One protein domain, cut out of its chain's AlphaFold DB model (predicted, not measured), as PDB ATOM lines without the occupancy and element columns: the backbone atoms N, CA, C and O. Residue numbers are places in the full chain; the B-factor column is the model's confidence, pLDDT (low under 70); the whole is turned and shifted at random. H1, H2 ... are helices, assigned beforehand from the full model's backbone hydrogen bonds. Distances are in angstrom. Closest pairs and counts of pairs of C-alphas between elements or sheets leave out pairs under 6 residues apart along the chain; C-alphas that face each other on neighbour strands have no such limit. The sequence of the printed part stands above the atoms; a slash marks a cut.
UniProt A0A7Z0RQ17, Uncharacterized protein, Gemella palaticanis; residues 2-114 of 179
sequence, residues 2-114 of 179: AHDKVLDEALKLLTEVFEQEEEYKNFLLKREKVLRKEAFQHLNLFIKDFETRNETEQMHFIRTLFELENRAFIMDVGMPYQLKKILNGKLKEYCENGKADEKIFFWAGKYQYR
ATOM      1  N   ALA A   2     -64.084  31.309  30.365       68.31
ATOM      2  CA  ALA A   2     -63.629  29.922  30.578       68.31
ATOM      3  C   ALA A   2     -62.183  29.693  30.095       68.31
ATOM      4  O   ALA A   2     -61.378  29.132  30.823       68.31
ATOM      5  N   HIS A   3     -61.839  30.204  28.910       71.94
ATOM      6  CA  HIS A   3     -60.500  30.081  28.322       71.94
ATOM      7  C   HIS A   3     -59.400  30.752  29.165       71.94
ATOM      8  O   HIS A   3     -58.370  30.147  29.432       71.94
ATOM      9  N   ASP A   4     -59.646  31.975  29.646       79.06
ATOM     10  CA  ASP A   4     -58.679  32.724  30.465       79.06
ATOM     11  C   ASP A   4     -58.383  32.003  31.786       79.06
ATOM     12  O   ASP A   4     -57.234  31.903  32.196       79.06
ATOM     13  N   LYS A   5     -59.412  31.400  32.397       83.00
ATOM     14  CA  LYS A   5     -59.257  30.617  33.624       83.00
ATOM     15  C   LYS A   5     -58.351  29.396  33.424       83.00
ATOM     16  O   LYS A   5     -57.517  29.123  34.278       83.00
ATOM     17  N   VAL A   6     -58.493  28.681  32.306       84.50
ATOM     18  CA  VAL A   6     -57.660  27.499  32.025       84.50
ATOM     19  C   VAL A   6     -56.213  27.901  31.708       84.50
ATOM     20  O   VAL A   6     -55.282  27.227  32.140       84.50
ATOM     21  N   LEU A   7     -56.001  29.026  31.016       86.06
ATOM     22  CA  LEU A   7     -54.656  29.572  30.796       86.06
ATOM     23  C   LEU A   7     -53.964  29.947  32.114       86.06
ATOM     24  O   LEU A   7     -52.782  29.648  32.288       86.06
ATOM     25  N   ASP A   8     -54.693  30.573  33.039       89.25
ATOM     26  CA  ASP A   8     -54.169  30.927  34.360       89.25
ATOM     27  C   ASP A   8     -53.814  29.676  35.178       89.25
ATOM     28  O   ASP A   8     -52.781  29.642  35.845       89.25
ATOM     29  N   GLU A   9     -54.636  28.624  35.111       92.31
ATOM     30  CA  GLU A   9     -54.351  27.329  35.746       92.31
ATOM     31  C   GLU A   9     -53.084  26.677  35.165       92.31
ATOM     32  O   GLU A   9     -52.233  26.207  35.924       92.31
ATOM     33  N   ALA A  10     -52.907  26.713  33.840       93.81
ATOM     34  CA  ALA A  10     -51.715  26.187  33.178       93.81
ATOM     35  C   ALA A  10     -50.439  26.948  33.581       93.81
ATOM     36  O   ALA A  10     -49.412  26.334  33.880       93.81
ATOM     37  N   LEU A  11     -50.497  28.283  33.636       94.56
ATOM     38  CA  LEU A  11     -49.367  29.115  34.064       94.56
ATOM     39  C   LEU A  11     -48.993  28.878  35.530       94.56
ATOM     40  O   LEU A  11     -47.802  28.809  35.843       94.56
ATOM     41  N   LYS A  12     -49.980  28.716  36.417       94.44
ATOM     42  CA  LYS A  12     -49.742  28.396  37.834       94.44
ATOM     43  C   LYS A  12     -49.074  27.041  38.002       94.44
ATOM     44  O   LYS A  12     -48.028  26.976  38.638       94.44
ATOM     45  N   LEU A  13     -49.609  26.003  37.354       95.81
ATOM     46  CA  LEU A  13     -49.018  24.665  37.393       95.81
ATOM     47  C   LEU A  13     -47.559  24.685  36.918       95.81
ATOM     48  O   LEU A  13     -46.688  24.136  37.581       95.81
ATOM     49  N   LEU A  14     -47.273  25.349  35.795       96.62
ATOM     50  CA  LEU A  14     -45.901  25.459  35.296       96.62
ATOM     51  C   LEU A  14     -44.993  26.230  36.258       96.62
ATOM     52  O   LEU A  14     -43.842  25.854  36.441       96.62
ATOM     53  N   THR A  15     -45.497  27.296  36.877       97.00
ATOM     54  CA  THR A  15     -44.728  28.090  37.845       97.00
ATOM     55  C   THR A  15     -44.350  27.252  39.070       97.00
ATOM     56  O   THR A  15     -43.232  27.383  39.564       97.00
ATOM     57  N   GLU A  16     -45.255  26.384  39.533       96.62
ATOM     58  CA  GLU A  16     -45.016  25.447  40.636       96.62
ATOM     59  C   GLU A  16     -44.030  24.341  40.241       96.62
ATOM     60  O   GLU A  16     -43.046  24.116  40.939       96.62
ATOM     61  N   VAL A  17     -44.246  23.683  39.096       97.56
ATOM     62  CA  VAL A  17     -43.377  22.590  38.621       97.56
ATOM     63  C   VAL A  17     -41.948  23.071  38.372       97.56
ATOM     64  O   VAL A  17     -40.990  22.361  38.668       97.56
ATOM     65  N   PHE A  18     -41.795  24.284  37.847       97.44
ATOM     66  CA  PHE A  18     -40.503  24.863  37.496       97.44
ATOM     67  C   PHE A  18     -40.036  25.912  38.511       97.44
ATOM     68  O   PHE A  18     -39.375  26.886  38.149       97.44
ATOM     69  N   GLU A  19     -40.345  25.722  39.797       96.88
ATOM     70  CA  GLU A  19     -40.009  26.694  40.844       96.88
ATOM     71  C   GLU A  19     -38.499  26.997  40.953       96.88
ATOM     72  O   GLU A  19     -38.117  28.134  41.275       96.88
ATOM     73  N   GLN A  20     -37.661  25.999  40.637       96.12
ATOM     74  CA  GLN A  20     -36.194  26.061  40.666       96.12
ATOM     75  C   GLN A  20     -35.584  26.622  39.369       96.12
ATOM     76  O   GLN A  20     -34.408  26.969  39.341       96.12
ATOM     77  N   GLU A  21     -36.371  26.763  38.299       97.31
ATOM     78  CA  GLU A  21     -35.920  27.340  37.030       97.31
ATOM     79  C   GLU A  21     -36.161  28.852  37.032       97.31
ATOM     80  O   GLU A  21     -37.134  29.333  36.458       97.31
ATOM     81  N   GLU A  22     -35.304  29.619  37.713       97.69
ATOM     82  CA  GLU A  22     -35.551  31.038  38.025       97.69
ATOM     83  C   GLU A  22     -36.019  31.873  36.821       97.69
ATOM     84  O   GLU A  22     -37.069  32.521  36.878       97.69
ATOM     85  N   GLU A  23     -35.277  31.834  35.713       98.50
ATOM     86  CA  GLU A  23     -35.600  32.607  34.512       98.50
ATOM     87  C   GLU A  23     -36.852  32.081  33.792       98.50
ATOM     88  O   GLU A  23     -37.675  32.863  33.313       98.50
ATOM     89  N   TYR A  24     -37.075  30.767  33.766       98.38
ATOM     90  CA  TYR A  24     -38.280  30.204  33.154       98.38
ATOM     91  C   TYR A  24     -39.534  30.499  33.992       98.38
ATOM     92  O   TYR A  24     -40.549  30.953  33.464       98.38
ATOM     93  N   LYS A  25     -39.442  30.367  35.317       98.12
ATOM     94  CA  LYS A  25     -40.471  30.789  36.272       98.12
ATOM     95  C   LYS A  25     -40.810  32.266  36.108       98.12
ATOM     96  O   LYS A  25     -41.981  32.633  36.039       98.12
ATOM     97  N   ASN A  26     -39.800  33.130  36.009       98.38
ATOM     98  CA  ASN A  26     -40.027  34.554  35.792       98.38
ATOM     99  C   ASN A  26     -40.708  34.822  34.444       98.38
ATOM    100  O   ASN A  26     -41.623  35.645  34.386       98.38
ATOM    101  N   PHE A  27     -40.353  34.097  33.379       98.25
ATOM    102  CA  PHE A  27     -41.094  34.141  32.117       98.25
ATOM    103  C   PHE A  27     -42.591  33.831  32.321       98.25
ATOM    104  O   PHE A  27     -43.434  34.617  31.875       98.25
ATOM    105  N   LEU A  28     -42.924  32.759  33.046       97.38
ATOM    106  CA  LEU A  28     -44.305  32.340  33.328       97.38
ATOM    107  C   LEU A  28     -45.074  33.365  34.183       97.38
ATOM    108  O   LEU A  28     -46.193  33.750  33.841       97.38
ATOM    109  N   LEU A  29     -44.453  33.911  35.230       96.88
ATOM    110  CA  LEU A  29     -45.059  34.939  36.089       96.88
ATOM    111  C   LEU A  29     -45.329  36.254  35.341       96.88
ATOM    112  O   LEU A  29     -46.319  36.946  35.591       96.88
ATOM    113  N   LYS A  30     -44.441  36.651  34.422       97.19
ATOM    114  CA  LYS A  30     -44.666  37.838  33.579       97.19
ATOM    115  C   LYS A  30     -45.736  37.573  32.521       97.19
ATOM    116  O   LYS A  30     -46.509  38.480  32.219       97.19
ATOM    117  N   ARG A  31     -45.816  36.343  31.999       94.12
ATOM    118  CA  ARG A  31     -46.901  35.876  31.122       94.12
ATOM    119  C   ARG A  31     -48.268  35.989  31.800       94.12
ATOM    120  O   ARG A  31     -49.170  36.537  31.173       94.12
ATOM    121  N   GLU A  32     -48.390  35.546  33.050       93.50
ATOM    122  CA  GLU A  32     -49.618  35.660  33.864       93.50
ATOM    123  C   GLU A  32     -50.043  37.129  34.031       93.50
ATOM    124  O   GLU A  32     -51.208  37.480  33.890       93.50
ATOM    125  N   LYS A  33     -49.074  38.031  34.218       93.81
ATOM    126  CA  LYS A  33     -49.310  39.484  34.333       93.81
ATOM    127  C   LYS A  33     -49.476  40.208  32.993       93.81
ATOM    128  O   LYS A  33     -49.542  41.435  32.974       93.81
ATOM    129  N   VAL A  34     -49.500  39.483  31.870       93.44
ATOM    130  CA  VAL A  34     -49.606  40.040  30.504       93.44
ATOM    131  C   VAL A  34     -48.435  40.988  30.144       93.44
ATOM    132  O   VAL A  34     -48.496  41.787  29.211       93.44
ATOM    133  N   LEU A  35     -47.298  40.860  30.836       96.31
ATOM    134  CA  LEU A  35     -46.074  41.641  30.624       96.31
ATOM    135  C   LEU A  35     -45.190  40.975  29.563       96.31
ATOM    136  O   LEU A  35     -44.162  40.363  29.857       96.31
ATOM    137  N   ARG A  36     -45.630  41.033  28.298       94.19
ATOM    138  CA  ARG A  36     -45.017  40.269  27.195       94.19
ATOM    139  C   ARG A  36     -43.533  40.585  26.999       94.19
ATOM    140  O   ARG A  36     -42.753  39.669  26.773       94.19
ATOM    141  N   LYS A  37     -43.127  41.855  27.042       97.00
ATOM    142  CA  LYS A  37     -41.733  42.231  26.756       97.00
ATOM    143  C   LYS A  37     -40.789  41.665  27.818       97.00
ATOM    144  O   LYS A  37     -39.789  41.046  27.475       97.00
ATOM    145  N   GLU A  38     -41.150  41.837  29.081       98.25
ATOM    146  CA  GLU A  38     -40.420  41.350  30.249       98.25
ATOM    147  C   GLU A  38     -40.389  39.820  30.276       98.25
ATOM    148  O   GLU A  38     -39.340  39.230  30.509       98.25
ATOM    149  N   ALA A  39     -41.511  39.165  29.962       97.75
ATOM    150  CA  ALA A  39     -41.568  37.709  29.868       97.75
ATOM    151  C   ALA A  39     -40.515  37.175  28.886       97.75
ATOM    152  O   ALA A  39     -39.720  36.304  29.228       97.75
ATOM    153  N   PHE A  40     -40.460  37.730  27.674       97.62
ATOM    154  CA  PHE A  40     -39.512  37.265  26.660       97.62
ATOM    155  C   PHE A  40     -38.052  37.633  26.971       97.62
ATOM    156  O   PHE A  40     -37.153  36.959  26.474       97.62
ATOM    157  N   GLN A  41     -37.785  38.641  27.811       98.38
ATOM    158  CA  GLN A  41     -36.432  38.882  28.328       98.38
ATOM    159  C   GLN A  41     -35.964  37.712  29.197       98.38
ATOM    160  O   GLN A  41     -34.900  37.159  28.930       98.38
ATOM    161  N   HIS A  42     -36.791  37.291  30.157       98.56
ATOM    162  CA  HIS A  42     -36.503  36.144  31.017       98.56
ATOM    163  C   HIS A  42     -36.395  34.836  30.223       98.56
ATOM    164  O   HIS A  42     -35.443  34.082  30.381       98.56
ATOM    165  N   LEU A  43     -37.291  34.611  29.256       98.38
ATOM    166  CA  LEU A  43     -37.211  33.428  28.396       98.38
ATOM    167  C   LEU A  43     -35.904  33.366  27.594       98.38
ATOM    168  O   LEU A  43     -35.347  32.290  27.398       98.38
ATOM    169  N   ASN A  44     -35.407  34.510  27.116       98.19
ATOM    170  CA  ASN A  44     -34.132  34.567  26.403       98.19
ATOM    171  C   ASN A  44     -32.938  34.275  27.322       98.19
ATOM    172  O   ASN A  44     -31.959  33.695  26.860       98.19
ATOM    173  N   LEU A  45     -32.998  34.689  28.591       98.50
ATOM    174  CA  LEU A  45     -31.975  34.355  29.586       98.50
ATOM    175  C   LEU A  45     -31.999  32.859  29.902       98.50
ATOM    176  O   LEU A  45     -30.957  32.217  29.810       98.50
ATOM    177  N   PHE A  46     -33.188  32.301  30.145       98.62
ATOM    178  CA  PHE A  46     -33.379  30.865  30.329       98.62
ATOM    179  C   PHE A  46     -32.819  30.061  29.154       98.62
ATOM    180  O   PHE A  46     -32.052  29.135  29.364       98.62
ATOM    181  N   ILE A  47     -33.158  30.428  27.914       98.38
ATOM    182  CA  ILE A  47     -32.686  29.720  26.716       98.38
ATOM    183  C   ILE A  47     -31.155  29.703  26.638       98.38
ATOM    184  O   ILE A  47     -30.572  28.648  26.405       98.38
ATOM    185  N   LYS A  48     -30.509  30.855  26.858       98.00
ATOM    186  CA  LYS A  48     -29.044  30.952  26.825       98.00
ATOM    187  C   LYS A  48     -28.401  30.053  27.869       98.00
ATOM    188  O   LYS A  48     -27.415  29.397  27.563       98.00
ATOM    189  N   ASP A  49     -28.950  30.039  29.078       98.12
ATOM    190  CA  ASP A  49     -28.480  29.171  30.151       98.12
ATOM    191  C   ASP A  49     -28.708  27.690  29.804       98.12
ATOM    192  O   ASP A  49     -27.752  26.916  29.750       98.12
ATOM    193  N   PHE A  50     -29.941  27.326  29.442       98.19
ATOM    194  CA  PHE A  50     -30.360  25.978  29.057       98.19
ATOM    195  C   PHE A  50     -29.455  25.353  27.990       98.19
ATOM    196  O   PHE A  50     -29.043  24.203  28.132       98.19
ATOM    197  N   GLU A  51     -29.094  26.099  26.942       97.00
ATOM    198  CA  GLU A  51     -28.225  25.599  25.869       97.00
ATOM    199  C   GLU A  51     -26.793  25.279  26.341       97.00
ATOM    200  O   GLU A  51     -26.130  24.449  25.718       97.00
ATOM    201  N   THR A  52     -26.329  25.877  27.446       97.25
ATOM    202  CA  THR A  52     -25.005  25.597  28.040       97.25
ATOM    203  C   THR A  52     -25.001  24.484  29.085       97.25
ATOM    204  O   THR A  52     -23.929  23.987  29.435       97.25
ATOM    205  N   ARG A  53     -26.180  24.084  29.572       97.50
ATOM    206  CA  ARG A  53     -26.331  23.006  30.555       97.50
ATOM    207  C   ARG A  53     -25.871  21.666  29.999       97.50
ATOM    208  O   ARG A  53     -25.860  21.437  28.786       97.50
ATOM    209  N   ASN A  54     -25.518  20.755  30.901       96.44
ATOM    210  CA  ASN A  54     -25.162  19.405  30.488       96.44
ATOM    211  C   ASN A  54     -26.400  18.632  29.995       96.44
ATOM    212  O   ASN A  54     -27.549  19.016  30.215       96.44
ATOM    213  N   GLU A  55     -26.161  17.515  29.310       94.50
ATOM    214  CA  GLU A  55     -27.227  16.719  28.696       94.50
ATOM    215  C   GLU A  55     -28.272  16.224  29.707       94.50
ATOM    216  O   GLU A  55     -29.463  16.219  29.405       94.50
ATOM    217  N   THR A  56     -27.842  15.829  30.908       95.00
ATOM    218  CA  THR A  56     -28.738  15.335  31.960       95.00
ATOM    219  C   THR A  56     -29.696  16.426  32.426       95.00
ATOM    220  O   THR A  56     -30.892  16.174  32.555       95.00
ATOM    221  N   GLU A  57     -29.197  17.644  32.624       97.38
ATOM    222  CA  GLU A  57     -30.006  18.806  33.006       97.38
ATOM    223  C   GLU A  57     -30.986  19.209  31.895       97.38
ATOM    224  O   GLU A  57     -32.165  19.448  32.164       97.38
ATOM    225  N   GLN A  58     -30.528  19.233  30.638       97.31
ATOM    226  CA  GLN A  58     -31.388  19.534  29.487       97.31
ATOM    227  C   GLN A  58     -32.520  18.511  29.347       97.31
ATOM    228  O   GLN A  58     -33.688  18.875  29.198       97.31
ATOM    229  N   MET A  59     -32.174  17.225  29.431       96.25
ATOM    230  CA  MET A  59     -33.125  16.122  29.350       96.25
ATOM    231  C   MET A  59     -34.120  16.150  30.512       96.25
ATOM    232  O   MET A  59     -35.301  15.880  30.301       96.25
ATOM    233  N   HIS A  60     -33.667  16.488  31.723       96.81
ATOM    234  CA  HIS A  60     -34.544  16.610  32.883       96.81
ATOM    235  C   HIS A  60     -35.630  17.663  32.643       96.81
ATOM    236  O   HIS A  60     -36.810  17.342  32.751       96.81
ATOM    237  N   PHE A  61     -35.257  18.874  32.221       97.81
ATOM    238  CA  PHE A  61     -36.230  19.923  31.903       97.81
ATOM    239  C   PHE A  61     -37.202  19.498  30.792       97.81
ATOM    240  O   PHE A  61     -38.411  19.680  30.929       97.81
ATOM    241  N   ILE A  62     -36.688  18.906  29.702       96.88
ATOM    242  CA  ILE A  62     -37.517  18.425  28.585       96.88
ATOM    243  C   ILE A  62     -38.542  17.407  29.082       96.88
ATOM    244  O   ILE A  62     -39.727  17.560  28.805       96.88
ATOM    245  N   ARG A  63     -38.119  16.400  29.847       96.75
ATOM    246  CA  ARG A  63     -39.037  15.387  30.382       96.75
ATOM    247  C   ARG A  63     -40.088  16.007  31.283       96.75
ATOM    248  O   ARG A  63     -41.270  15.792  31.048       96.75
ATOM    249  N   THR A  64     -39.668  16.839  32.231       97.06
ATOM    250  CA  THR A  64     -40.584  17.519  33.149       97.06
ATOM    251  C   THR A  64     -41.634  18.341  32.397       97.06
ATOM    252  O   THR A  64     -42.802  18.323  32.770       97.06
ATOM    253  N   LEU A  65     -41.260  19.035  31.313       96.81
ATOM    254  CA  LEU A  65     -42.208  19.833  30.531       96.81
ATOM    255  C   LEU A  65     -43.169  18.962  29.719       96.81
ATOM    256  O   LEU A  65     -44.374  19.201  29.732       96.81
ATOM    257  N   PHE A  66     -42.647  17.978  28.990       95.75
ATOM    258  CA  PHE A  66     -43.453  17.182  28.065       95.75
ATOM    259  C   PHE A  66     -44.337  16.153  28.778       95.75
ATOM    260  O   PHE A  66     -45.405  15.829  28.271       95.75
ATOM    261  N   GLU A  67     -43.988  15.706  29.986       95.00
ATOM    262  CA  GLU A  67     -44.881  14.876  30.810       95.00
ATOM    263  C   GLU A  67     -46.168  15.609  31.229       95.00
ATOM    264  O   GLU A  67     -47.153  14.979  31.615       95.00
ATOM    265  N   LEU A  68     -46.199  16.939  31.102       94.25
ATOM    266  CA  LEU A  68     -47.388  17.754  31.336       94.25
ATOM    267  C   LEU A  68     -48.237  17.971  30.072       94.25
ATOM    268  O   LEU A  68     -49.265  18.639  30.165       94.25
ATOM    269  N   GLU A  69     -47.862  17.438  28.900       88.88
ATOM    270  CA  GLU A  69     -48.506  17.781  27.618       88.88
ATOM    271  C   GLU A  69     -50.014  17.482  27.568       88.88
ATOM    272  O   GLU A  69     -50.764  18.190  26.897       88.88
ATOM    273  N   ASN A  70     -50.467  16.469  28.314       84.44
ATOM    274  CA  ASN A  70     -51.872  16.057  28.385       84.44
ATOM    275  C   ASN A  70     -52.724  16.984  29.275       84.44
ATOM    276  O   ASN A  70     -53.928  16.776  29.439       84.44
ATOM    277  N   ARG A  71     -52.122  18.011  29.885       86.06
ATOM    278  CA  ARG A  71     -52.832  19.066  30.611       86.06
ATOM    279  C   ARG A  71     -53.137  20.217  29.655       86.06
ATOM    280  O   ARG A  71     -52.265  20.699  28.933       86.06
ATOM    281  N   ALA A  72     -54.387  20.672  29.676       81.31
ATOM    282  CA  ALA A  72     -54.885  21.685  28.753       81.31
ATOM    283  C   ALA A  72     -53.991  22.941  28.728       81.31
ATOM    284  O   ALA A  72     -53.626  23.475  29.774       81.31
ATOM    285  N   PHE A  73     -53.668  23.408  27.517       84.75
ATOM    286  CA  PHE A  73     -52.909  24.630  27.217       84.75
ATOM    287  C   PHE A  73     -51.463  24.707  27.740       84.75
ATOM    288  O   PHE A  73     -50.799  25.707  27.465       84.75
ATOM    289  N   ILE A  74     -50.925  23.683  28.422       91.38
ATOM    290  CA  ILE A  74     -49.544  23.714  28.942       91.38
ATOM    291  C   ILE A  74     -48.533  24.005  27.839       91.38
ATOM    292  O   ILE A  74     -47.678  24.877  27.987       91.38
ATOM    293  N   MET A  75     -48.655  23.314  26.711       89.25
ATOM    294  CA  MET A  75     -47.704  23.460  25.613       89.25
ATOM    295  C   MET A  75     -47.855  24.810  24.903       89.25
ATOM    296  O   MET A  75     -46.863  25.358  24.428       89.25
ATOM    297  N   ASP A  76     -49.056  25.391  24.894       87.00
ATOM    298  CA  ASP A  76     -49.314  26.701  24.286       87.00
ATOM    299  C   ASP A  76     -48.720  27.847  25.112       87.00
ATOM    300  O   ASP A  76     -48.177  28.807  24.554       87.00
ATOM    301  N   VAL A  77     -48.806  27.760  26.444       89.50
ATOM    302  CA  VAL A  77     -48.312  28.818  27.340       89.50
ATOM    303  C   VAL A  77     -46.853  28.624  27.743       89.50
ATOM    304  O   VAL A  77     -46.111  29.604  27.830       89.50
ATOM    305  N   GLY A  78     -46.439  27.378  27.972       89.56
ATOM    306  CA  GLY A  78     -45.105  27.016  28.441       89.56
ATOM    307  C   GLY A  78     -44.074  26.936  27.323       89.56
ATOM    308  O   GLY A  78     -42.906  27.236  27.542       89.56
ATOM    309  N   MET A  79     -44.482  26.610  26.094       92.31
ATOM    310  CA  MET A  79     -43.551  26.365  24.992       92.31
ATOM    311  C   MET A  79     -43.774  27.321  23.805       92.31
ATOM    312  O   MET A  79     -44.146  26.898  22.705       92.31
ATOM    313  N   PRO A  80     -43.501  28.631  23.970       93.25
ATOM    314  CA  PRO A  80     -43.564  29.574  22.859       93.25
ATOM    315  C   PRO A  80     -42.556  29.202  21.763       93.25
ATOM    316  O   PRO A  80     -41.562  28.518  22.005       93.25
ATOM    317  N   TYR A  81     -42.779  29.718  20.551       92.62
ATOM    318  CA  TYR A  81     -42.066  29.311  19.333       92.62
ATOM    319  C   TYR A  81     -40.538  29.176  19.470       92.62
ATOM    320  O   TYR A  81     -39.965  28.188  19.015       92.62
ATOM    321  N   GLN A  82     -39.871  30.143  20.109       93.75
ATOM    322  CA  GLN A  82     -38.415  30.108  20.282       93.75
ATOM    323  C   GLN A  82     -37.943  28.928  21.139       93.75
ATOM    324  O   GLN A  82     -36.983  28.260  20.766       93.75
ATOM    325  N   LEU A  83     -38.655  28.627  22.229       96.44
ATOM    326  CA  LEU A  83     -38.355  27.475  23.071       96.44
ATOM    327  C   LEU A  83     -38.702  26.183  22.325       96.44
ATOM    328  O   LEU A  83     -37.863  25.295  22.236       96.44
ATOM    329  N   LYS A  84     -39.874  26.127  21.674       95.44
ATOM    330  CA  LYS A  84     -40.292  24.982  20.847       95.44
ATOM    331  C   LYS A  84     -39.223  24.580  19.832       95.44
ATOM    332  O   LYS A  84     -38.916  23.401  19.697       95.44
ATOM    333  N   LYS A  85     -38.638  25.552  19.124       95.50
ATOM    334  CA  LYS A  85     -37.587  25.297  18.130       95.50
ATOM    335  C   LYS A  85     -36.363  24.613  18.751       95.50
ATOM    336  O   LYS A  85     -35.839  23.674  18.159       95.50
ATOM    337  N   ILE A  86     -35.929  25.076  19.921       96.81
ATOM    338  CA  ILE A  86     -34.756  24.541  20.626       96.81
ATOM    339  C   ILE A  86     -35.050  23.142  21.160       96.81
ATOM    340  O   ILE A  86     -34.288  22.217  20.885       96.81
ATOM    341  N   LEU A  87     -36.179  22.963  21.854       97.00
ATOM    342  CA  LEU A  87     -36.553  21.668  22.425       97.00
ATOM    343  C   LEU A  87     -36.748  20.610  21.333       97.00
ATOM    344  O   LEU A  87     -36.246  19.500  21.471       97.00
ATOM    345  N   ASN A  88     -37.374  20.962  20.204       95.69
ATOM    346  CA  ASN A  88     -37.488  20.060  19.054       95.69
ATOM    347  C   ASN A  88     -36.116  19.682  18.474       95.69
ATOM    348  O   ASN A  88     -35.910  18.528  18.099       95.69
ATOM    349  N   GLY A  89     -35.172  20.630  18.422       96.25
ATOM    350  CA  GLY A  89     -33.786  20.357  18.035       96.25
ATOM    351  C   GLY A  89     -33.123  19.343  18.967       96.25
ATOM    352  O   GLY A  89     -32.567  18.355  18.496       96.25
ATOM    353  N   LYS A  90     -33.272  19.523  20.284       96.56
ATOM    354  CA  LYS A  90     -32.740  18.598  21.297       96.56
ATOM    355  C   LYS A  90     -33.373  17.214  21.242       96.56
ATOM    356  O   LYS A  90     -32.655  16.222  21.226       96.56
ATOM    357  N   LEU A  91     -34.696  17.132  21.121       96.88
ATOM    358  CA  LEU A  91     -35.402  15.862  20.939       96.88
ATOM    359  C   LEU A  91     -34.877  15.092  19.719       96.88
ATOM    360  O   LEU A  91     -34.628  13.890  19.805       96.88
ATOM    361  N   LYS A  92     -34.660  15.791  18.597       96.06
ATOM    362  CA  LYS A  92     -34.067  15.200  17.395       96.06
ATOM    363  C   LYS A  92     -32.637  14.703  17.650       96.06
ATOM    364  O   LYS A  92     -32.350  13.553  17.332       96.06
ATOM    365  N   GLU A  93     -31.777  15.521  18.261       96.00
ATOM    366  CA  GLU A  93     -30.403  15.132  18.624       96.00
ATOM    367  C   GLU A  93     -30.383  13.861  19.492       96.00
ATOM    368  O   GLU A  93     -29.580  12.958  19.257       96.00
ATOM    369  N   TYR A  94     -31.286  13.742  20.469       95.56
ATOM    370  CA  TYR A  94     -31.373  12.554  21.324       95.56
ATOM    371  C   TYR A  94     -31.813  11.297  20.570       95.56
ATOM    372  O   TYR A  94     -31.269  10.217  20.822       95.56
ATOM    373  N   CYS A  95     -32.748  11.436  19.626       95.62
ATOM    374  CA  CYS A  95     -33.165  10.340  18.752       95.62
ATOM    375  C   CYS A  95     -32.009   9.858  17.861       95.62
ATOM    376  O   CYS A  95     -31.781   8.657  17.737       95.62
ATOM    377  N   GLU A  96     -31.260  10.786  17.260       94.38
ATOM    378  CA  GLU A  96     -30.172  10.476  16.320       94.38
ATOM    379  C   GLU A  96     -28.935   9.882  17.010       94.38
ATOM    380  O   GLU A  96     -28.255   9.036  16.435       94.38
ATOM    381  N   ASN A  97     -28.682  10.253  18.266       92.75
ATOM    382  CA  ASN A  97     -27.545   9.754  19.042       92.75
ATOM    383  C   ASN A  97     -27.822   8.428  19.777       92.75
ATOM    384  O   ASN A  97     -26.981   7.978  20.556       92.75
ATOM    385  N   GLY A  98     -28.989   7.806  19.566       86.25
ATOM    386  CA  GLY A  98     -29.352   6.528  20.191       86.25
ATOM    387  C   GLY A  98     -29.600   6.612  21.702       86.25
ATOM    388  O   GLY A  98     -29.482   5.607  22.396       86.25
ATOM    389  N   LYS A  99     -29.924   7.804  22.219       79.94
ATOM    390  CA  LYS A  99     -30.153   8.070  23.652       79.94
ATOM    391  C   LYS A  99     -31.632   8.267  24.005       79.94
ATOM    392  O   LYS A  99     -31.955   8.653  25.126       79.94
ATOM    393  N   ALA A 100     -32.518   8.063  23.038       92.88
ATOM    394  CA  ALA A 100     -33.953   8.237  23.188       92.88
ATOM    395  C   ALA A 100     -34.630   6.932  23.630       92.88
ATOM    396  O   ALA A 100     -34.380   5.870  23.061       92.88
ATOM    397  N   ASP A 101     -35.506   7.043  24.624       96.19
ATOM    398  CA  ASP A 101     -36.491   6.020  24.971       96.19
ATOM    399  C   ASP A 101     -37.789   6.237  24.170       96.19
ATOM    400  O   ASP A 101     -37.871   7.122  23.309       96.19
ATOM    401  N   GLU A 102     -38.816   5.435  24.446       96.94
ATOM    402  CA  GLU A 102     -40.110   5.527  23.774       96.94
ATOM    403  C   GLU A 102     -40.734   6.924  23.882       96.94
ATOM    404  O   GLU A 102     -41.224   7.450  22.882       96.94
ATOM    405  N   LYS A 103     -40.643   7.572  25.050       96.94
ATOM    406  CA  LYS A 103     -41.218   8.903  25.285       96.94
ATOM    407  C   LYS A 103     -40.537   9.961  24.426       96.94
ATOM    408  O   LYS A 103     -41.210  10.752  23.770       96.94
ATOM    409  N   ILE A 104     -39.203   9.958  24.381       97.50
ATOM    410  CA  ILE A 104     -38.440  10.925  23.581       97.50
ATOM    411  C   ILE A 104     -38.730  10.744  22.090       97.50
ATOM    412  O   ILE A 104     -38.967  11.738  21.400       97.50
ATOM    413  N   PHE A 105     -38.783   9.501  21.596       97.94
ATOM    414  CA  PHE A 105     -39.191   9.231  20.216       97.94
ATOM    415  C   PHE A 105     -40.625   9.696  19.940       97.94
ATOM    416  O   PHE A 105     -40.879  10.316  18.906       97.94
ATOM    417  N   PHE A 106     -41.551   9.456  20.865       97.75
ATOM    418  CA  PHE A 106     -42.937   9.884  20.730       97.75
ATOM    419  C   PHE A 106     -43.073  11.405  20.660       97.75
ATOM    420  O   PHE A 106     -43.637  11.918  19.693       97.75
ATOM    421  N   TRP A 107     -42.504  12.142  21.616       97.31
ATOM    422  CA  TRP A 107     -42.553  13.606  21.623       97.31
ATOM    423  C   TRP A 107     -41.863  14.198  20.395       97.31
ATOM    424  O   TRP A 107     -42.409  15.089  19.740       97.31
ATOM    425  N   ALA A 108     -40.696  13.669  20.015       97.06
ATOM    426  CA  ALA A 108     -40.019  14.082  18.793       97.06
ATOM    427  C   ALA A 108     -40.913  13.863  17.562       97.06
ATOM    428  O   ALA A 108     -41.026  14.756  16.721       97.06
ATOM    429  N   GLY A 109     -41.571  12.702  17.481       97.06
ATOM    430  CA  GLY A 109     -42.499  12.337  16.418       97.06
ATOM    431  C   GLY A 109     -43.716  13.253  16.340       97.06
ATOM    432  O   GLY A 109     -43.976  13.838  15.290       97.06
ATOM    433  N   LYS A 110     -44.417  13.440  17.457       95.62
ATOM    434  CA  LYS A 110     -45.624  14.268  17.564       95.62
ATOM    435  C   LYS A 110     -45.358  15.731  17.209       95.62
ATOM    436  O   LYS A 110     -46.039  16.299  16.359       95.62
ATOM    437  N   TYR A 111     -44.335  16.350  17.800       93.94
ATOM    438  CA  TYR A 111     -44.095  17.793  17.646       93.94
ATOM    439  C   TYR A 111     -43.326  18.187  16.382       93.94
ATOM    440  O   TYR A 111     -43.283  19.377  16.046       93.94
ATOM    441  N   GLN A 112     -42.729  17.217  15.685       94.31
ATOM    442  CA  GLN A 112     -42.076  17.414  14.387       94.31
ATOM    443  C   GLN A 112     -42.842  16.754  13.233       94.31
ATOM    444  O   GLN A 112     -42.355  16.776  12.105       94.31
ATOM    445  N   TYR A 113     -44.028  16.188  13.493       93.38
ATOM    446  CA  TYR A 113     -44.861  15.484  12.511       93.38
ATOM    447  C   TYR A 113     -44.128  14.323  11.805       93.38
ATOM    448  O   TYR A 113     -44.238  14.125  10.593       93.38
ATOM    449  N   ARG A 114     -43.351  13.549  12.569       95.31
ATOM    450  CA  ARG A 114     -42.525  12.421  12.114       95.31
ATOM    451  C   ARG A 114     -43.121  11.090  12.570       95.31
ATOM    452  O   ARG A 114     -42.788  10.572  13.634       95.31
TER     453      ARG A 114
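What this domain is: This is residues 2 to 114 of the 179 residues of an uncharacterized protein of Gemella palaticanis (UniProt A0A7Z0RQ17). Three helices, H1, H2 and H3, fold back and forth side by side in two helical hairpins, and a crossed pair, H6 and H7, lies away from H1 and H2. H4 and the short H5 have the centres nearest the middle, H5 packing on H1 and H4 near H3, H5, H6 and H7 with little contact. The printed part has 113 residues with seven named helices, H1 to H7 in chain order, and no named strand; the class is all helix. It is compact, with a radius of gyration of the C-alphas of 13.9 A and spans of 41 by 31 by 21 A.

Where its parts are: H1 is residues 2 to 17, 23.0 A from first to last C-alpha, and begins at C-alpha 2 at (-63.629, 29.922, 30.578). H2 is residues 22 to 32, 15.4 A. H3, the longest helix by residues, is residues 36 to 52, 24.8 A, and ends at C-alpha 52 at (-25.005, 25.597, 28.040). H4 is residues 55 to 66, 16.2 A, and H5 is residues 74 to 78, 5.6 A. H6 is residues 81 to 96, 22.5 A. H7 is residues 102 to 112, 15.3 A, and ends at C-alpha 112 at (-42.076, 17.414, 14.387).

How they stand to each other: H1 touches H2 with residues 8 to 15 alone, at a shallow tilt of 14 degrees, opposite ways; the closest C-alphas, of Thr 15 and Lys 25, are 5.3 A apart. H2 touches H3 at a shallow tilt of 25 degrees, opposite ways, with the closest C-alphas, of Phe 27 and Ala 39, 4.2 A apart. H1 and H3 are apart. H1 touches H5 with residues 7 to 14 alone, the closest C-alphas, of Ala 10 and Ile 74, being 5.4 A apart. H4 is close to H6 but not clearly touching, at a steep tilt of 61 degrees, opposite ways; their closest C-alphas, of Ile 62 and Leu 87, are 7.0 A apart. H6 touches H7 with residues 88 to 95 alone, at a steep tilt of 46 degrees, opposite ways, the closest C-alphas, of Leu 91 and Ala 108, being 5.4 A apart. H1 and H7 are apart. In H1, H2, H4, H5, H6 and H7 every O i to N i+4 pair is within hydrogen-bond range; in H3 it is 12 of 13.

The domain as a whole: The two C-alphas farthest apart, of Ala 2 and Asn 97, are 42.9 A from each other. The printed part has no cut. The link from H4 to H5, 7 residues, is short; the other links are tight. The mean pLDDT of the printed part is 94.3, and residue 2 alone is under 70.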